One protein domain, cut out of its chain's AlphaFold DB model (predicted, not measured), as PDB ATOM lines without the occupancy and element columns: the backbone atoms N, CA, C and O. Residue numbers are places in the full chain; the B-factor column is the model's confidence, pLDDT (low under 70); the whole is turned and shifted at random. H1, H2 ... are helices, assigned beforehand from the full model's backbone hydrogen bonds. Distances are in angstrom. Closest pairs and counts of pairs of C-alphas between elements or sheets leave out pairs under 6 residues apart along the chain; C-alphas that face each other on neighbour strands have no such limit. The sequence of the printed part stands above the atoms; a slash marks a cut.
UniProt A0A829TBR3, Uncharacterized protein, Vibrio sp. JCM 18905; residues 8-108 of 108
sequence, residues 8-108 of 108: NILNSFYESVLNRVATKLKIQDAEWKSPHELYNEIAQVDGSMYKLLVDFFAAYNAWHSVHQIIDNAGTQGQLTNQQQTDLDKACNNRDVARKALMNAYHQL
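This is residues 8 to 108 of the 108 residues of an uncharacterized protein of Vibrio sp. JCM 18905 (UniProt A0A829TBR3). A long hairpin of two helices, H3 and H4, runs along most of the length; H2 folds back at the start of H3, and H1 packs on H2. The 101 printed residues have four named helices, H1 to H4, and no named strand: all helix. The whole is loose, with a radius of gyration of the C-alphas of 15.9 A, and spans 49 by 26 by 16 A.

H3, residues 47 to 73, is 39.1 A long from first to last C-alpha; H4, residues 81 to 107, 39.3 A. H1 is residues 8 to 24, H2 residues 35 to 45. C-alpha 8 is at (1.327, 36.148, -12.806), C-alpha 107 at (25.324, 32.943, 5.029).

H3 and H4 touch at a shallow tilt of 26 degrees, opposite ways; their closest C-alphas, of Trp 63 and Ala 90, are 4.8 A apart. H1, H2 and H3 form a bundle, a group of three helices: H1, with residues 15 to 22 alone, touches H2 at a shallow tilt of 29 degrees, the same way, the closest C-alphas, of Glu 15 and Pro 35, being 6.0 A apart; H2 and H3, a helical hairpin, touch at a steep tilt of 37 degrees, only just past shallow, opposite ways, H3 with residues 49 to 51 alone, the closest C-alphas, of Ala 43 and Tyr 50, being 5.1 A apart; and H1 and H3 are close but not clearly touching, at a shallow tilt of 17 degrees, opposite ways, the closest C-alphas, of Tyr 14 and Phe 57, being 7.4 A apart. In H1 to H4 every O i to N i+4 pair is within hydrogen-bond range.

The printed part has no cut and no long link; no printed residue is under 70 in pLDDT.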
ATOM      1  N   ASN A   8       0.510  37.287 -12.385       71.69
ATOM      2  CA  ASN A   8       1.327  36.148 -12.806       71.69
ATOM      3  C   ASN A   8       2.844  36.384 -12.703       71.69
ATOM      4  O   ASN A   8       3.560  35.510 -12.223       71.69
ATOM      5  N   ILE A   9       3.351  37.558 -13.092       76.38
ATOM      6  CA  ILE A   9       4.794  37.862 -13.052       76.38
ATOM      7  C   ILE A   9       5.283  37.943 -11.604       76.38
ATOM      8  O   ILE A   9       6.360  37.438 -11.278       76.38
ATOM      9  N   LEU A  10       4.488  38.563 -10.729       83.69
ATOM     10  CA  LEU A  10       4.833  38.701  -9.318       83.69
ATOM     11  C   LEU A  10       4.834  37.343  -8.608       83.69
ATOM     12  O   LEU A  10       5.751  37.052  -7.841       83.69
ATOM     13  N   ASN A  11       3.859  36.491  -8.935       84.81
ATOM     14  CA  ASN A  11       3.811  35.117  -8.450       84.81
ATOM     15  C   ASN A  11       5.052  34.340  -8.896       84.81
ATOM     16  O   ASN A  11       5.791  33.862  -8.041       84.81
ATOM     17  N   SER A  12       5.373  34.308 -10.195       88.75
ATOM     18  CA  SER A  12       6.572  33.613 -10.690       88.75
ATOM     19  C   SER A  12       7.873  34.136 -10.064       88.75
ATOM     20  O   SER A  12       8.804  33.366  -9.814       88.75
ATOM     21  N   PHE A  13       7.954  35.437  -9.767       91.25
ATOM     22  CA  PHE A  13       9.085  36.001  -9.035       91.25
ATOM     23  C   PHE A  13       9.184  35.440  -7.607       91.25
ATOM     24  O   PHE A  13      10.253  34.968  -7.214       91.25
ATOM     25  N   TYR A  14       8.089  35.444  -6.842       92.50
ATOM     26  CA  TYR A  14       8.063  34.904  -5.477       92.50
ATOM     27  C   TYR A  14       8.366  33.408  -5.442       92.50
ATOM     28  O   TYR A  14       9.160  32.963  -4.614       92.50
ATOM     29  N   GLU A  15       7.827  32.648  -6.392       92.38
ATOM     30  CA  GLU A  15       8.117  31.225  -6.562       92.38
ATOM     31  C   GLU A  15       9.603  30.969  -6.819       92.38
ATOM     32  O   GLU A  15      10.194  30.078  -6.205       92.38
ATOM     33  N   SER A  16      10.241  31.771  -7.677       93.69
ATOM     34  CA  SER A  16      11.679  31.644  -7.929       93.69
ATOM     35  C   SER A  16      12.507  31.945  -6.679       93.69
ATOM     36  O   SER A  16      13.481  31.240  -6.404       93.69
ATOM     37  N   VAL A  17      12.132  32.965  -5.901       95.50
ATOM     38  CA  VAL A  17      12.823  33.305  -4.649       95.50
ATOM     39  C   VAL A  17      12.686  32.174  -3.626       95.50
ATOM     40  O   VAL A  17      13.697  31.749  -3.065       95.50
ATOM     41  N   LEU A  18      11.476  31.639  -3.431       95.81
ATOM     42  CA  LEU A  18      11.225  30.510  -2.527       95.81
ATOM     43  C   LEU A  18      12.039  29.279  -2.923       95.81
ATOM     44  O   LEU A  18      12.739  28.719  -2.083       95.81
ATOM     45  N   ASN A  19      12.026  28.910  -4.205       96.00
ATOM     46  CA  ASN A  19      12.803  27.783  -4.719       96.00
ATOM     47  C   ASN A  19      14.307  27.945  -4.469       96.00
ATOM     48  O   ASN A  19      14.971  27.007  -4.027       96.00
ATOM     49  N   ARG A  20      14.859  29.145  -4.699       96.12
ATOM     50  CA  ARG A  20      16.284  29.432  -4.453       96.12
ATOM     51  C   ARG A  20      16.656  29.287  -2.982       96.12
ATOM     52  O   ARG A  20      17.726  28.756  -2.687       96.12
ATOM     53  N   VAL A  21      15.803  29.765  -2.076       97.06
ATOM     54  CA  VAL A  21      16.022  29.636  -0.629       97.06
ATOM     55  C   VAL A  21      15.891  28.182  -0.189       97.06
ATOM     56  O   VAL A  21      16.801  27.671   0.457       97.06
ATOM     57  N   ALA A  22      14.827  27.493  -0.602       97.12
ATOM     58  CA  ALA A  22      14.595  26.092  -0.271       97.12
ATOM     59  C   ALA A  22      15.734  25.181  -0.748       97.12
ATOM     60  O   ALA A  22      16.241  24.364   0.020       97.12
ATOM     61  N   THR A  23      16.210  25.392  -1.979       96.00
ATOM     62  CA  THR A  23      17.368  24.674  -2.532       96.00
ATOM     63  C   THR A  23      18.611  24.900  -1.676       96.00
ATOM     64  O   THR A  23      19.347  23.959  -1.380       96.00
ATOM     65  N   LYS A  24      18.850  26.142  -1.235       96.31
ATOM     66  CA  LYS A  24      20.022  26.470  -0.419       96.31
ATOM     67  C   LYS A  24      19.943  25.880   0.993       96.31
ATOM     68  O   LYS A  24      20.953  25.423   1.517       96.31
ATOM     69  N   LEU A  25      18.737  25.794   1.549       96.88
ATOM     70  CA  LEU A  25      18.436  25.082   2.795       96.88
ATOM     71  C   LEU A  25      18.420  23.551   2.643       96.88
ATOM     72  O   LEU A  25      18.187  22.851   3.626       96.88
ATOM     73  N   LYS A  26      18.692  23.020   1.442       96.62
ATOM     74  CA  LYS A  26      18.687  21.581   1.128       96.62
ATOM     75  C   LYS A  26      17.343  20.905   1.419       96.62
ATOM     76  O   LYS A  26      17.307  19.731   1.788       96.62
ATOM     77  N   ILE A  27      16.244  21.636   1.237       96.62
ATOM     78  CA  ILE A  27      14.899  21.060   1.257       96.62
ATOM     79  C   ILE A  27      14.774  20.094   0.074       96.62
ATOM     80  O   ILE A  27      15.104  20.438  -1.063       96.62
ATOM     81  N   GLN A  28      14.337  18.870   0.359       95.06
ATOM     82  CA  GLN A  28      14.250  17.805  -0.634       95.06
ATOM     83  C   GLN A  28      13.182  18.125  -1.685       95.06
ATOM     84  O   GLN A  28      12.111  18.615  -1.336       95.06
ATOM     85  N   ASP A  29      13.463  17.829  -2.956       92.56
ATOM     86  CA  ASP A  29      12.518  17.964  -4.073       92.56
ATOM     87  C   ASP A  29      11.876  19.362  -4.168       92.56
ATOM     88  O   ASP A  29      10.730  19.504  -4.589       92.56
ATOM     89  N   ALA A  30      12.613  20.410  -3.770       92.38
ATOM     90  CA  ALA A  30      12.101  21.779  -3.681       92.38
ATOM     91  C   ALA A  30      11.454  22.271  -4.989       92.38
ATOM     92  O   ALA A  30      10.410  22.912  -4.949       92.38
ATOM     93  N   GLU A  31      12.023  21.906  -6.139       90.06
ATOM     94  CA  GLU A  31      11.526  22.277  -7.473       90.06
ATOM     95  C   GLU A  31      10.158  21.665  -7.836       90.06
ATOM     96  O   GLU A  31       9.490  22.158  -8.743       90.06
ATOM     97  N   TRP A  32       9.732  20.613  -7.128       92.69
ATOM     98  CA  TRP A  32       8.452  19.925  -7.332       92.69
ATOM     99  C   TRP A  32       7.378  20.357  -6.330       92.69
ATOM    100  O   TRP A  32       6.224  19.944  -6.452       92.69
ATOM    101  N   LYS A  33       7.743  21.167  -5.331       92.75
ATOM    102  CA  LYS A  33       6.836  21.615  -4.273       92.75
ATOM    103  C   LYS A  33       6.098  22.877  -4.683       92.75
ATOM    104  O   LYS A  33       6.652  23.789  -5.300       92.75
ATOM    105  N   SER A  34       4.838  22.963  -4.271       92.69
ATOM    106  CA  SER A  34       4.074  24.198  -4.387       92.69
ATOM    107  C   SER A  34       4.668  25.297  -3.491       92.69
ATOM    108  O   SER A  34       5.325  25.012  -2.485       92.69
ATOM    109  N   PRO A  35       4.382  26.579  -3.771       91.19
ATOM    110  CA  PRO A  35       4.885  27.679  -2.948       91.19
ATOM    111  C   PRO A  35       4.436  27.576  -1.488       91.19
ATOM    112  O   PRO A  35       5.191  27.917  -0.582       91.19
ATOM    113  N   HIS A  36       3.220  27.071  -1.252       90.31
ATOM    114  CA  HIS A  36       2.693  26.855   0.093       90.31
ATOM    115  C   HIS A  36       3.486  25.788   0.860       90.31
ATOM    116  O   HIS A  36       3.831  26.000   2.022       90.31
ATOM    117  N   GLU A  37       3.818  24.672   0.208       93.06
ATOM    118  CA  GLU A  37       4.670  23.632   0.798       93.06
ATOM    119  C   GLU A  37       6.064  24.178   1.114       93.06
ATOM    120  O   GLU A  37       6.554  24.002   2.229       93.06
ATOM    121  N   LEU A  38       6.660  24.931   0.182       95.19
ATOM    122  CA  LEU A  38       7.967  25.555   0.387       95.19
ATOM    123  C   LEU A  38       7.976  26.516   1.578       95.19
ATOM    124  O   LEU A  38       8.912  26.485   2.370       95.19
ATOM    125  N   TYR A  39       6.942  27.342   1.754       92.88
ATOM    126  CA  TYR A  39       6.842  28.214   2.929       92.88
ATOM    127  C   TYR A  39       6.838  27.431   4.238       92.88
ATOM    128  O   TYR A  39       7.574  27.787   5.160       92.88
ATOM    129  N   ASN A  40       6.016  26.384   4.317       94.19
ATOM    130  CA  ASN A  40       5.886  25.580   5.527       94.19
ATOM    131  C   ASN A  40       7.207  24.880   5.865       94.19
ATOM    132  O   ASN A  40       7.627  24.884   7.020       94.19
ATOM    133  N   GLU A  41       7.894  24.329   4.867       97.12
ATOM    134  CA  GLU A  41       9.161  23.627   5.082       97.12
ATOM    135  C   GLU A  41      10.309  24.580   5.411       97.12
ATOM    136  O   GLU A  41      11.075  24.310   6.335       97.12
ATOM    137  N   ILE A  42      10.394  25.739   4.750       97.00
ATOM    138  CA  ILE A  42      11.368  26.772   5.123       97.00
ATOM    139  C   ILE A  42      11.118  27.231   6.564       97.00
ATOM    140  O   ILE A  42      12.072  27.349   7.323       97.00
ATOM    141  N   ALA A  43       9.863  27.434   6.979       96.69
ATOM    142  CA  ALA A  43       9.539  27.818   8.354       96.69
ATOM    143  C   ALA A  43       9.962  26.765   9.391       96.69
ATOM    144  O   ALA A  43      10.348  27.126  10.504       96.69
ATOM    145  N   GLN A  44       9.899  25.480   9.033       97.00
ATOM    146  CA  GLN A  44      10.331  24.377   9.894       97.00
ATOM    147  C   GLN A  44      11.856  24.249   9.975       97.00
ATOM    148  O   GLN A  44      12.379  23.952  11.048       97.00
ATOM    149  N   VAL A  45      12.566  24.466   8.863       97.00
ATOM    150  CA  VAL A  45      14.031  24.338   8.789       97.00
ATOM    151  C   VAL A  45      14.734  25.579   9.341       97.00
ATOM    152  O   VAL A  45      15.670  25.462  10.129       97.00
ATOM    153  N   ASP A  46      14.286  26.768   8.939       97.00
ATOM    154  CA  ASP A  46      14.852  28.052   9.342       97.00
ATOM    155  C   ASP A  46      13.751  29.122   9.451       97.00
ATOM    156  O   ASP A  46      13.442  29.872   8.516       97.00
ATOM    157  N   GLY A  47      13.179  29.232  10.653       96.31
ATOM    158  CA  GLY A  47      12.156  30.231  10.965       96.31
ATOM    159  C   GLY A  47      12.628  31.685  10.815       96.31
ATOM    160  O   GLY A  47      11.806  32.572  10.573       96.31
ATOM    161  N   SER A  48      13.938  31.949  10.912       97.00
ATOM    162  CA  SER A  48      14.484  33.300  10.718       97.00
ATOM    163  C   SER A  48      14.503  33.662   9.237       97.00
ATOM    164  O   SER A  48      14.056  34.747   8.861       97.00
ATOM    165  N   MET A  49      14.942  32.736   8.381       97.56
ATOM    166  CA  MET A  49      14.874  32.886   6.928       97.56
ATOM    167  C   MET A  49      13.429  33.029   6.441       97.56
ATOM    168  O   MET A  49      13.138  33.916   5.637       97.56
ATOM    169  N   TYR A  50      12.505  32.221   6.972       96.88
ATOM    170  CA  TYR A  50      11.074  32.360   6.689       96.88
ATOM    171  C   TYR A  50      10.569  33.774   6.998       96.88
ATOM    172  O   TYR A  50       9.914  34.400   6.163       96.88
ATOM    173  N   LYS A  51      10.918  34.318   8.169       97.38
ATOM    174  CA  LYS A  51      10.527  35.681   8.533       97.38
ATOM    175  C   LYS A  51      11.070  36.718   7.545       97.38
ATOM    176  O   LYS A  51      10.322  37.600   7.131       97.38
ATOM    177  N   LEU A  52      12.335  36.602   7.139       97.94
ATOM    178  CA  LEU A  52      12.945  37.516   6.167       97.94
ATOM    179  C   LEU A  52      12.269  37.449   4.792       97.94
ATOM    180  O   LEU A  52      12.102  38.483   4.149       97.94
ATOM    181  N   LEU A  53      11.850  36.258   4.355       97.06
ATOM    182  CA  LEU A  53      11.069  36.081   3.130       97.06
ATOM    183  C   LEU A  53       9.716  36.788   3.218       97.06
ATOM    184  O   LEU A  53       9.381  37.570   2.330       97.06
ATOM    185  N   VAL A  54       8.965  36.563   4.300       96.06
ATOM    186  CA  VAL A  54       7.663  37.210   4.524       96.06
ATOM    187  C   VAL A  54       7.808  38.734   4.554       96.06
ATOM    188  O   VAL A  54       7.063  39.433   3.866       96.06
ATOM    189  N   ASP A  55       8.796  39.249   5.290       96.44
ATOM    190  CA  ASP A  55       9.063  40.686   5.385       96.44
ATOM    191  C   ASP A  55       9.441  41.272   4.008       96.44
ATOM    192  O   ASP A  55       8.963  42.344   3.627       96.44
ATOM    193  N   PHE A  56      10.249  40.552   3.220       97.38
ATOM    194  CA  PHE A  56      10.618  40.960   1.864       97.38
ATOM    195  C   PHE A  56       9.417  41.002   0.914       97.38
ATOM    196  O   PHE A  56       9.214  42.015   0.241       97.38
ATOM    197  N   PHE A  57       8.600  39.950   0.867       95.25
ATOM    198  CA  PHE A  57       7.434  39.907  -0.019       95.25
ATOM    199  C   PHE A  57       6.374  40.938   0.369       95.25
ATOM    200  O   PHE A  57       5.795  41.582  -0.505       95.25
ATOM    201  N   ALA A  58       6.170  41.178   1.667       94.75
ATOM    202  CA  ALA A  58       5.296  42.247   2.139       94.75
ATOM    203  C   ALA A  58       5.790  43.632   1.683       94.75
ATOM    204  O   ALA A  58       5.008  44.429   1.158       94.75
ATOM    205  N   ALA A  59       7.092  43.912   1.817       96.38
ATOM    206  CA  ALA A  59       7.677  45.175   1.367       96.38
ATOM    207  C   ALA A  59       7.611  45.340  -0.161       96.38
ATOM    208  O   ALA A  59       7.354  46.438  -0.656       96.38
ATOM    209  N   TYR A  60       7.795  44.252  -0.914       95.56
ATOM    210  CA  TYR A  60       7.680  44.262  -2.369       95.56
ATOM    211  C   TYR A  60       6.235  44.508  -2.826       95.56
ATOM    212  O   TYR A  60       6.011  45.346  -3.698       95.56
ATOM    213  N   ASN A  61       5.248  43.866  -2.191       93.12
ATOM    214  CA  ASN A  61       3.825  44.119  -2.440       93.12
ATOM    215  C   ASN A  61       3.444  45.580  -2.162       93.12
ATOM    216  O   ASN A  61       2.741  46.193  -2.964       93.12
ATOM    217  N   ALA A  62       3.931  46.161  -1.061       94.38
ATOM    218  CA  ALA A  62       3.679  47.565  -0.736       94.38
ATOM    219  C   ALA A  62       4.277  48.510  -1.792       94.38
ATOM    220  O   ALA A  62       3.600  49.419  -2.268       94.38
ATOM    221  N   TRP A  63       5.520  48.259  -2.209       95.94
ATOM    222  CA  TRP A  63       6.170  48.998  -3.294       95.94
ATOM    223  C   TRP A  63       5.404  48.895  -4.615       95.94
ATOM    224  O   TRP A  63       5.176  49.910  -5.276       95.94
ATOM    225  N   HIS A  64       4.958  47.694  -4.972       93.00
ATOM    226  CA  HIS A  64       4.170  47.462  -6.174       93.00
ATOM    227  C   HIS A  64       2.821  48.200  -6.127       93.00
ATOM    228  O   HIS A  64       2.433  48.852  -7.093       93.00
ATOM    229  N   SER A  65       2.138  48.170  -4.980       92.88
ATOM    230  CA  SER A  65       0.863  48.866  -4.785       92.88
ATOM    231  C   SER A  65       0.993  50.383  -4.964       92.88
ATOM    232  O   SER A  65       0.146  50.989  -5.618       92.88
ATOM    233  N   VAL A  66       2.079  50.997  -4.476       95.00
ATOM    234  CA  VAL A  66       2.344  52.429  -4.711       95.00
ATOM    235  C   VAL A  66       2.473  52.738  -6.206       95.00
ATOM    236  O   VAL A  66       1.915  53.733  -6.667       95.00
ATOM    237  N   HIS A  67       3.133  51.874  -6.983       92.25
ATOM    238  CA  HIS A  67       3.230  52.052  -8.437       92.25
ATOM    239  C   HIS A  67       1.860  51.952  -9.104       92.25
ATOM    240  O   HIS A  67       1.512  52.817  -9.898       92.25
ATOM    241  N   GLN A  68       1.033  50.976  -8.719       92.31
ATOM    242  CA  GLN A  68      -0.336  50.870  -9.232       92.31
ATOM    243  C   GLN A  68      -1.172  52.120  -8.912       92.31
ATOM    244  O   GLN A  68      -1.946  52.571  -9.752       92.31
ATOM    245  N   ILE A  69      -1.013  52.704  -7.720       92.62
ATOM    246  CA  ILE A  69      -1.703  53.944  -7.334       92.62
ATOM    247  C   ILE A  69      -1.254  55.120  -8.213       92.62
ATOM    248  O   ILE A  69      -2.100  55.869  -8.697       92.62
ATOM    249  N   ILE A  70       0.054  55.281  -8.433       94.06
ATOM    250  CA  ILE A  70       0.615  56.338  -9.291       94.06
ATOM    251  C   ILE A  70       0.137  56.172 -10.739       94.06
ATOM    252  O   ILE A  70      -0.307  57.142 -11.356       94.06
ATOM    253  N   ASP A  71       0.184  54.946 -11.258       92.25
ATOM    254  CA  ASP A  71      -0.226  54.612 -12.621       92.25
ATOM    255  C   ASP A  71      -1.714  54.897 -12.836       92.25
ATOM    256  O   ASP A  71      -2.085  55.563 -13.802       92.25
ATOM    257  N   ASN A  72      -2.564  54.475 -11.896       92.62
ATOM    258  CA  ASN A  72      -4.008  54.716 -11.954       92.62
ATOM    259  C   ASN A  72      -4.366  56.202 -11.806       92.62
ATOM    260  O   ASN A  72      -5.356  56.653 -12.378       92.62
ATOM    261  N   ALA A  73      -3.571  56.966 -11.054       93.56
ATOM    262  CA  ALA A  73      -3.730  58.412 -10.943       93.56
ATOM    263  C   ALA A  73      -3.231  59.163 -12.192       93.56
ATOM    264  O   ALA A  73      -3.549  60.339 -12.360       93.56
ATOM    265  N   GLY A  74      -2.437  58.513 -13.052       93.25
ATOM    266  CA  GLY A  74      -1.846  59.132 -14.238       93.25
ATOM    267  C   GLY A  74      -0.821  60.224 -13.919       93.25
ATOM    268  O   GLY A  74      -0.521  61.045 -14.779       93.25
ATOM    269  N   THR A  75      -0.273  60.256 -12.699       92.56
ATOM    270  CA  THR A  75       0.669  61.299 -12.246       92.56
ATOM    271  C   THR A  75       2.133  60.934 -12.501       92.56
ATOM    272  O   THR A  75       3.046  61.550 -11.950       92.56
ATOM    273  N   GLN A  76       2.382  59.934 -13.351       89.69
ATOM    274  CA  GLN A  76       3.724  59.529 -13.767       89.69
ATOM    275  C   GLN A  76       4.508  60.746 -14.296       89.69
ATOM    276  O   GLN A  76       4.068  61.438 -15.211       89.69
ATOM    277  N   GLY A  77       5.673  61.026 -13.707       88.94
ATOM    278  CA  GLY A  77       6.520  62.171 -14.071       88.94
ATOM    279  C   GLY A  77       6.152  63.507 -13.410       88.94
ATOM    280  O   GLY A  77       6.941  64.445 -13.492       88.94
ATOM    281  N   GLN A  78       5.012  63.597 -12.717       94.75
ATOM    282  CA  GLN A  78       4.606  64.754 -11.909       94.75
ATOM    283  C   GLN A  78       3.940  64.286 -10.611       94.75
ATOM    284  O   GLN A  78       2.752  64.506 -10.371       94.75
ATOM    285  N   LEU A  79       4.716  63.594  -9.777       95.25
ATOM    286  CA  LEU A  79       4.220  63.075  -8.507       95.25
ATOM    287  C   LEU A  79       3.837  64.218  -7.565       95.25
ATOM    288  O   LEU A  79       4.550  65.213  -7.432       95.25
ATOM    289  N   THR A  80       2.723  64.043  -6.856       96.25
ATOM    290  CA  THR A  80       2.418  64.886  -5.693       96.25
ATOM    291  C   THR A  80       3.447  64.650  -4.582       96.25
ATOM    292  O   THR A  80       4.040  63.574  -4.497       96.25
ATOM    293  N   ASN A  81       3.607  65.608  -3.665       97.00
ATOM    294  CA  ASN A  81       4.510  65.450  -2.512       97.00
ATOM    295  C   ASN A  81       4.206  64.185  -1.690       97.00
ATOM    296  O   ASN A  81       5.122  63.521  -1.201       97.00
ATOM    297  N   GLN A  82       2.923  63.836  -1.557       96.19
ATOM    298  CA  GLN A  82       2.501  62.635  -0.843       96.19
ATOM    299  C   GLN A  82       2.913  61.366  -1.599       96.19
ATOM    300  O   GLN A  82       3.548  60.496  -1.015       96.19
ATOM    301  N   GLN A  83       2.642  61.294  -2.907       95.62
ATOM    302  CA  GLN A  83       3.058  60.157  -3.738       95.62
ATOM    303  C   GLN A  83       4.577  59.985  -3.760       95.62
ATOM    304  O   GLN A  83       5.055  58.856  -3.703       95.62
ATOM    305  N   GLN A  84       5.334  61.085  -3.804       97.19
ATOM    306  CA  GLN A  84       6.793  61.046  -3.706       97.19
ATOM    307  C   GLN A  84       7.238  60.452  -2.362       97.19
ATOM    308  O   GLN A  84       8.046  59.530  -2.335       97.19
ATOM    309  N   THR A  85       6.653  60.917  -1.254       97.75
ATOM    310  CA  THR A  85       6.950  60.406   0.095       97.75
ATOM    311  C   THR A  85       6.635  58.913   0.221       97.75
ATOM    312  O   THR A  85       7.438  58.148   0.761       97.75
ATOM    313  N   ASP A  86       5.479  58.484  -0.286       97.56
ATOM    314  CA  ASP A  86       5.056  57.084  -0.243       97.56
ATOM    315  C   ASP A  86       5.954  56.197  -1.112       97.56
ATOM    316  O   ASP A  86       6.339  55.104  -0.687       97.56
ATOM    317  N   LEU A  87       6.350  56.687  -2.292       96.31
ATOM    318  CA  LEU A  87       7.286  56.008  -3.181       96.31
ATOM    319  C   LEU A  87       8.660  55.844  -2.529       96.31
ATOM    320  O   LEU A  87       9.185  54.730  -2.494       96.31
ATOM    321  N   ASP A  88       9.219  56.913  -1.961       98.06
ATOM    322  CA  ASP A  88      10.524  56.882  -1.298       98.06
ATOM    323  C   ASP A  88      10.516  55.917  -0.110       98.06
ATOM    324  O   ASP A  88      11.411  55.080   0.040       98.06
ATOM    325  N   LYS A  89       9.461  55.965   0.712       98.12
ATOM    326  CA  LYS A  89       9.278  55.040   1.834       98.12
ATOM    327  C   LYS A  89       9.189  53.589   1.362       98.12
ATOM    328  O   LYS A  89       9.844  52.720   1.941       98.12
ATOM    329  N   ALA A  90       8.397  53.309   0.329       97.62
ATOM    330  CA  ALA A  90       8.216  51.950  -0.162       97.62
ATOM    331  C   ALA A  90       9.495  51.393  -0.811       97.62
ATOM    332  O   ALA A  90       9.853  50.240  -0.563       97.62
ATOM    333  N   CYS A  91      10.228  52.216  -1.568       97.94
ATOM    334  CA  CYS A  91      11.546  51.875  -2.108       97.94
ATOM    335  C   CYS A  91      12.543  51.543  -0.990       97.94
ATOM    336  O   CYS A  91      13.150  50.469  -1.014       97.94
ATOM    337  N   ASN A  92      12.653  52.410   0.019       98.38
ATOM    338  CA  ASN A  92      13.550  52.203   1.157       98.38
ATOM    339  C   ASN A  92      13.221  50.910   1.914       98.38
ATOM    340  O   ASN A  92      14.112  50.100   2.167       98.38
ATOM    341  N   ASN A  93      11.945  50.672   2.225       98.12
ATOM    342  CA  ASN A  93      11.515  49.464   2.932       98.12
ATOM    343  C   ASN A  93      11.831  48.190   2.137       98.12
ATOM    344  O   ASN A  93      12.381  47.236   2.692       98.12
ATOM    345  N   ARG A  94      11.528  48.181   0.833       97.88
ATOM    346  CA  ARG A  94      11.841  47.058  -0.059       97.88
ATOM    347  C   ARG A  94      13.342  46.791  -0.104       97.88
ATOM    348  O   ARG A  94      13.757  45.635  -0.042       97.88
ATOM    349  N   ASP A  95      14.163  47.832  -0.207       98.31
ATOM    350  CA  ASP A  95      15.614  47.687  -0.316       98.31
ATOM    351  C   ASP A  95      16.258  47.221   0.994       98.31
ATOM    352  O   ASP A  95      17.142  46.361   0.958       98.31
ATOM    353  N   VAL A  96      15.772  47.700   2.143       98.44
ATOM    354  CA  VAL A  96      16.184  47.207   3.465       98.44
ATOM    355  C   VAL A  96      15.829  45.729   3.626       98.44
ATOM    356  O   VAL A  96      16.707  44.933   3.966       98.44
ATOM    357  N   ALA A  97      14.587  45.340   3.325       98.25
ATOM    358  CA  ALA A  97      14.146  43.950   3.444       98.25
ATOM    359  C   ALA A  97      14.909  43.024   2.482       98.25
ATOM    360  O   ALA A  97      15.400  41.970   2.886       98.25
ATOM    361  N   ARG A  98      15.112  43.456   1.229       97.88
ATOM    362  CA  ARG A  98      15.930  42.737   0.241       97.88
ATOM    363  C   ARG A  98      17.361  42.544   0.729       97.88
ATOM    364  O   ARG A  98      17.899  41.449   0.610       97.88
ATOM    365  N   LYS A  99      17.992  43.591   1.266       98.31
ATOM    366  CA  LYS A  99      19.365  43.515   1.779       98.31
ATOM    367  C   LYS A  99      19.466  42.542   2.952       98.31
ATOM    368  O   LYS A  99      20.402  41.750   2.990       98.31
ATOM    369  N   ALA A 100      18.508  42.580   3.877       98.19
ATOM    370  CA  ALA A 100      18.459  41.652   5.003       98.19
ATOM    371  C   ALA A 100      18.333  40.193   4.528       98.19
ATOM    372  O   ALA A 100      19.146  39.357   4.925       98.19
ATOM    373  N   LEU A 101      17.396  39.918   3.612       98.06
ATOM    374  CA  LEU A 101      17.215  38.594   3.015       98.06
ATOM    375  C   LEU A 101      18.479  38.114   2.291       98.06
ATOM    376  O   LEU A 101      18.932  37.003   2.531       98.06
ATOM    377  N   MET A 102      19.082  38.949   1.440       97.62
ATOM    378  CA  MET A 102      20.281  38.578   0.678       97.62
ATOM    379  C   MET A 102      21.493  38.317   1.576       97.62
ATOM    380  O   MET A 102      22.255  37.389   1.319       97.62
ATOM    381  N   ASN A 103      21.672  39.110   2.634       97.94
ATOM    382  CA  ASN A 103      22.752  38.897   3.593       97.94
ATOM    383  C   ASN A 103      22.607  37.547   4.299       97.94
ATOM    384  O   ASN A 103      23.576  36.795   4.355       97.94
ATOM    385  N   ALA A 104      21.404  37.227   4.787       96.75
ATOM    386  CA  ALA A 104      21.136  35.940   5.417       96.75
ATOM    387  C   ALA A 104      21.261  34.790   4.407       96.75
ATOM    388  O   ALA A 104      21.902  33.783   4.687       96.75
ATOM    389  N   TYR A 105      20.739  34.967   3.190       95.94
ATOM    390  CA  TYR A 105      20.846  33.980   2.120       95.94
ATOM    391  C   TYR A 105      22.299  33.640   1.806       95.94
ATOM    392  O   TYR A 105      22.611  32.472   1.631       95.94
ATOM    393  N   HIS A 106      23.210  34.616   1.750       95.44
ATOM    394  CA  HIS A 106      24.633  34.359   1.502       95.44
ATOM    395  C   HIS A 106      25.352  33.634   2.649       95.44
ATOM    396  O   HIS A 106      26.428  33.093   2.410       95.44
ATOM    397  N   GLN A 107      24.770  33.610   3.849       93.44
ATOM    398  CA  GLN A 107      25.324  32.943   5.029       93.44
ATOM    399  C   GLN A 107      24.842  31.495   5.203       93.44
ATOM    400  O   GLN A 107      25.463  30.763   5.969       93.44
ATOM    401  N   LEU A 108      23.772  31.095   4.502       88.94
ATOM    402  CA  LEU A 108      23.393  29.685   4.328       88.94
ATOM    403  C   LEU A 108      24.480  28.915   3.565       88.94
ATOM    404  O   LEU A 108      24.672  27.719   3.862       88.94
TER     405      LEU A 108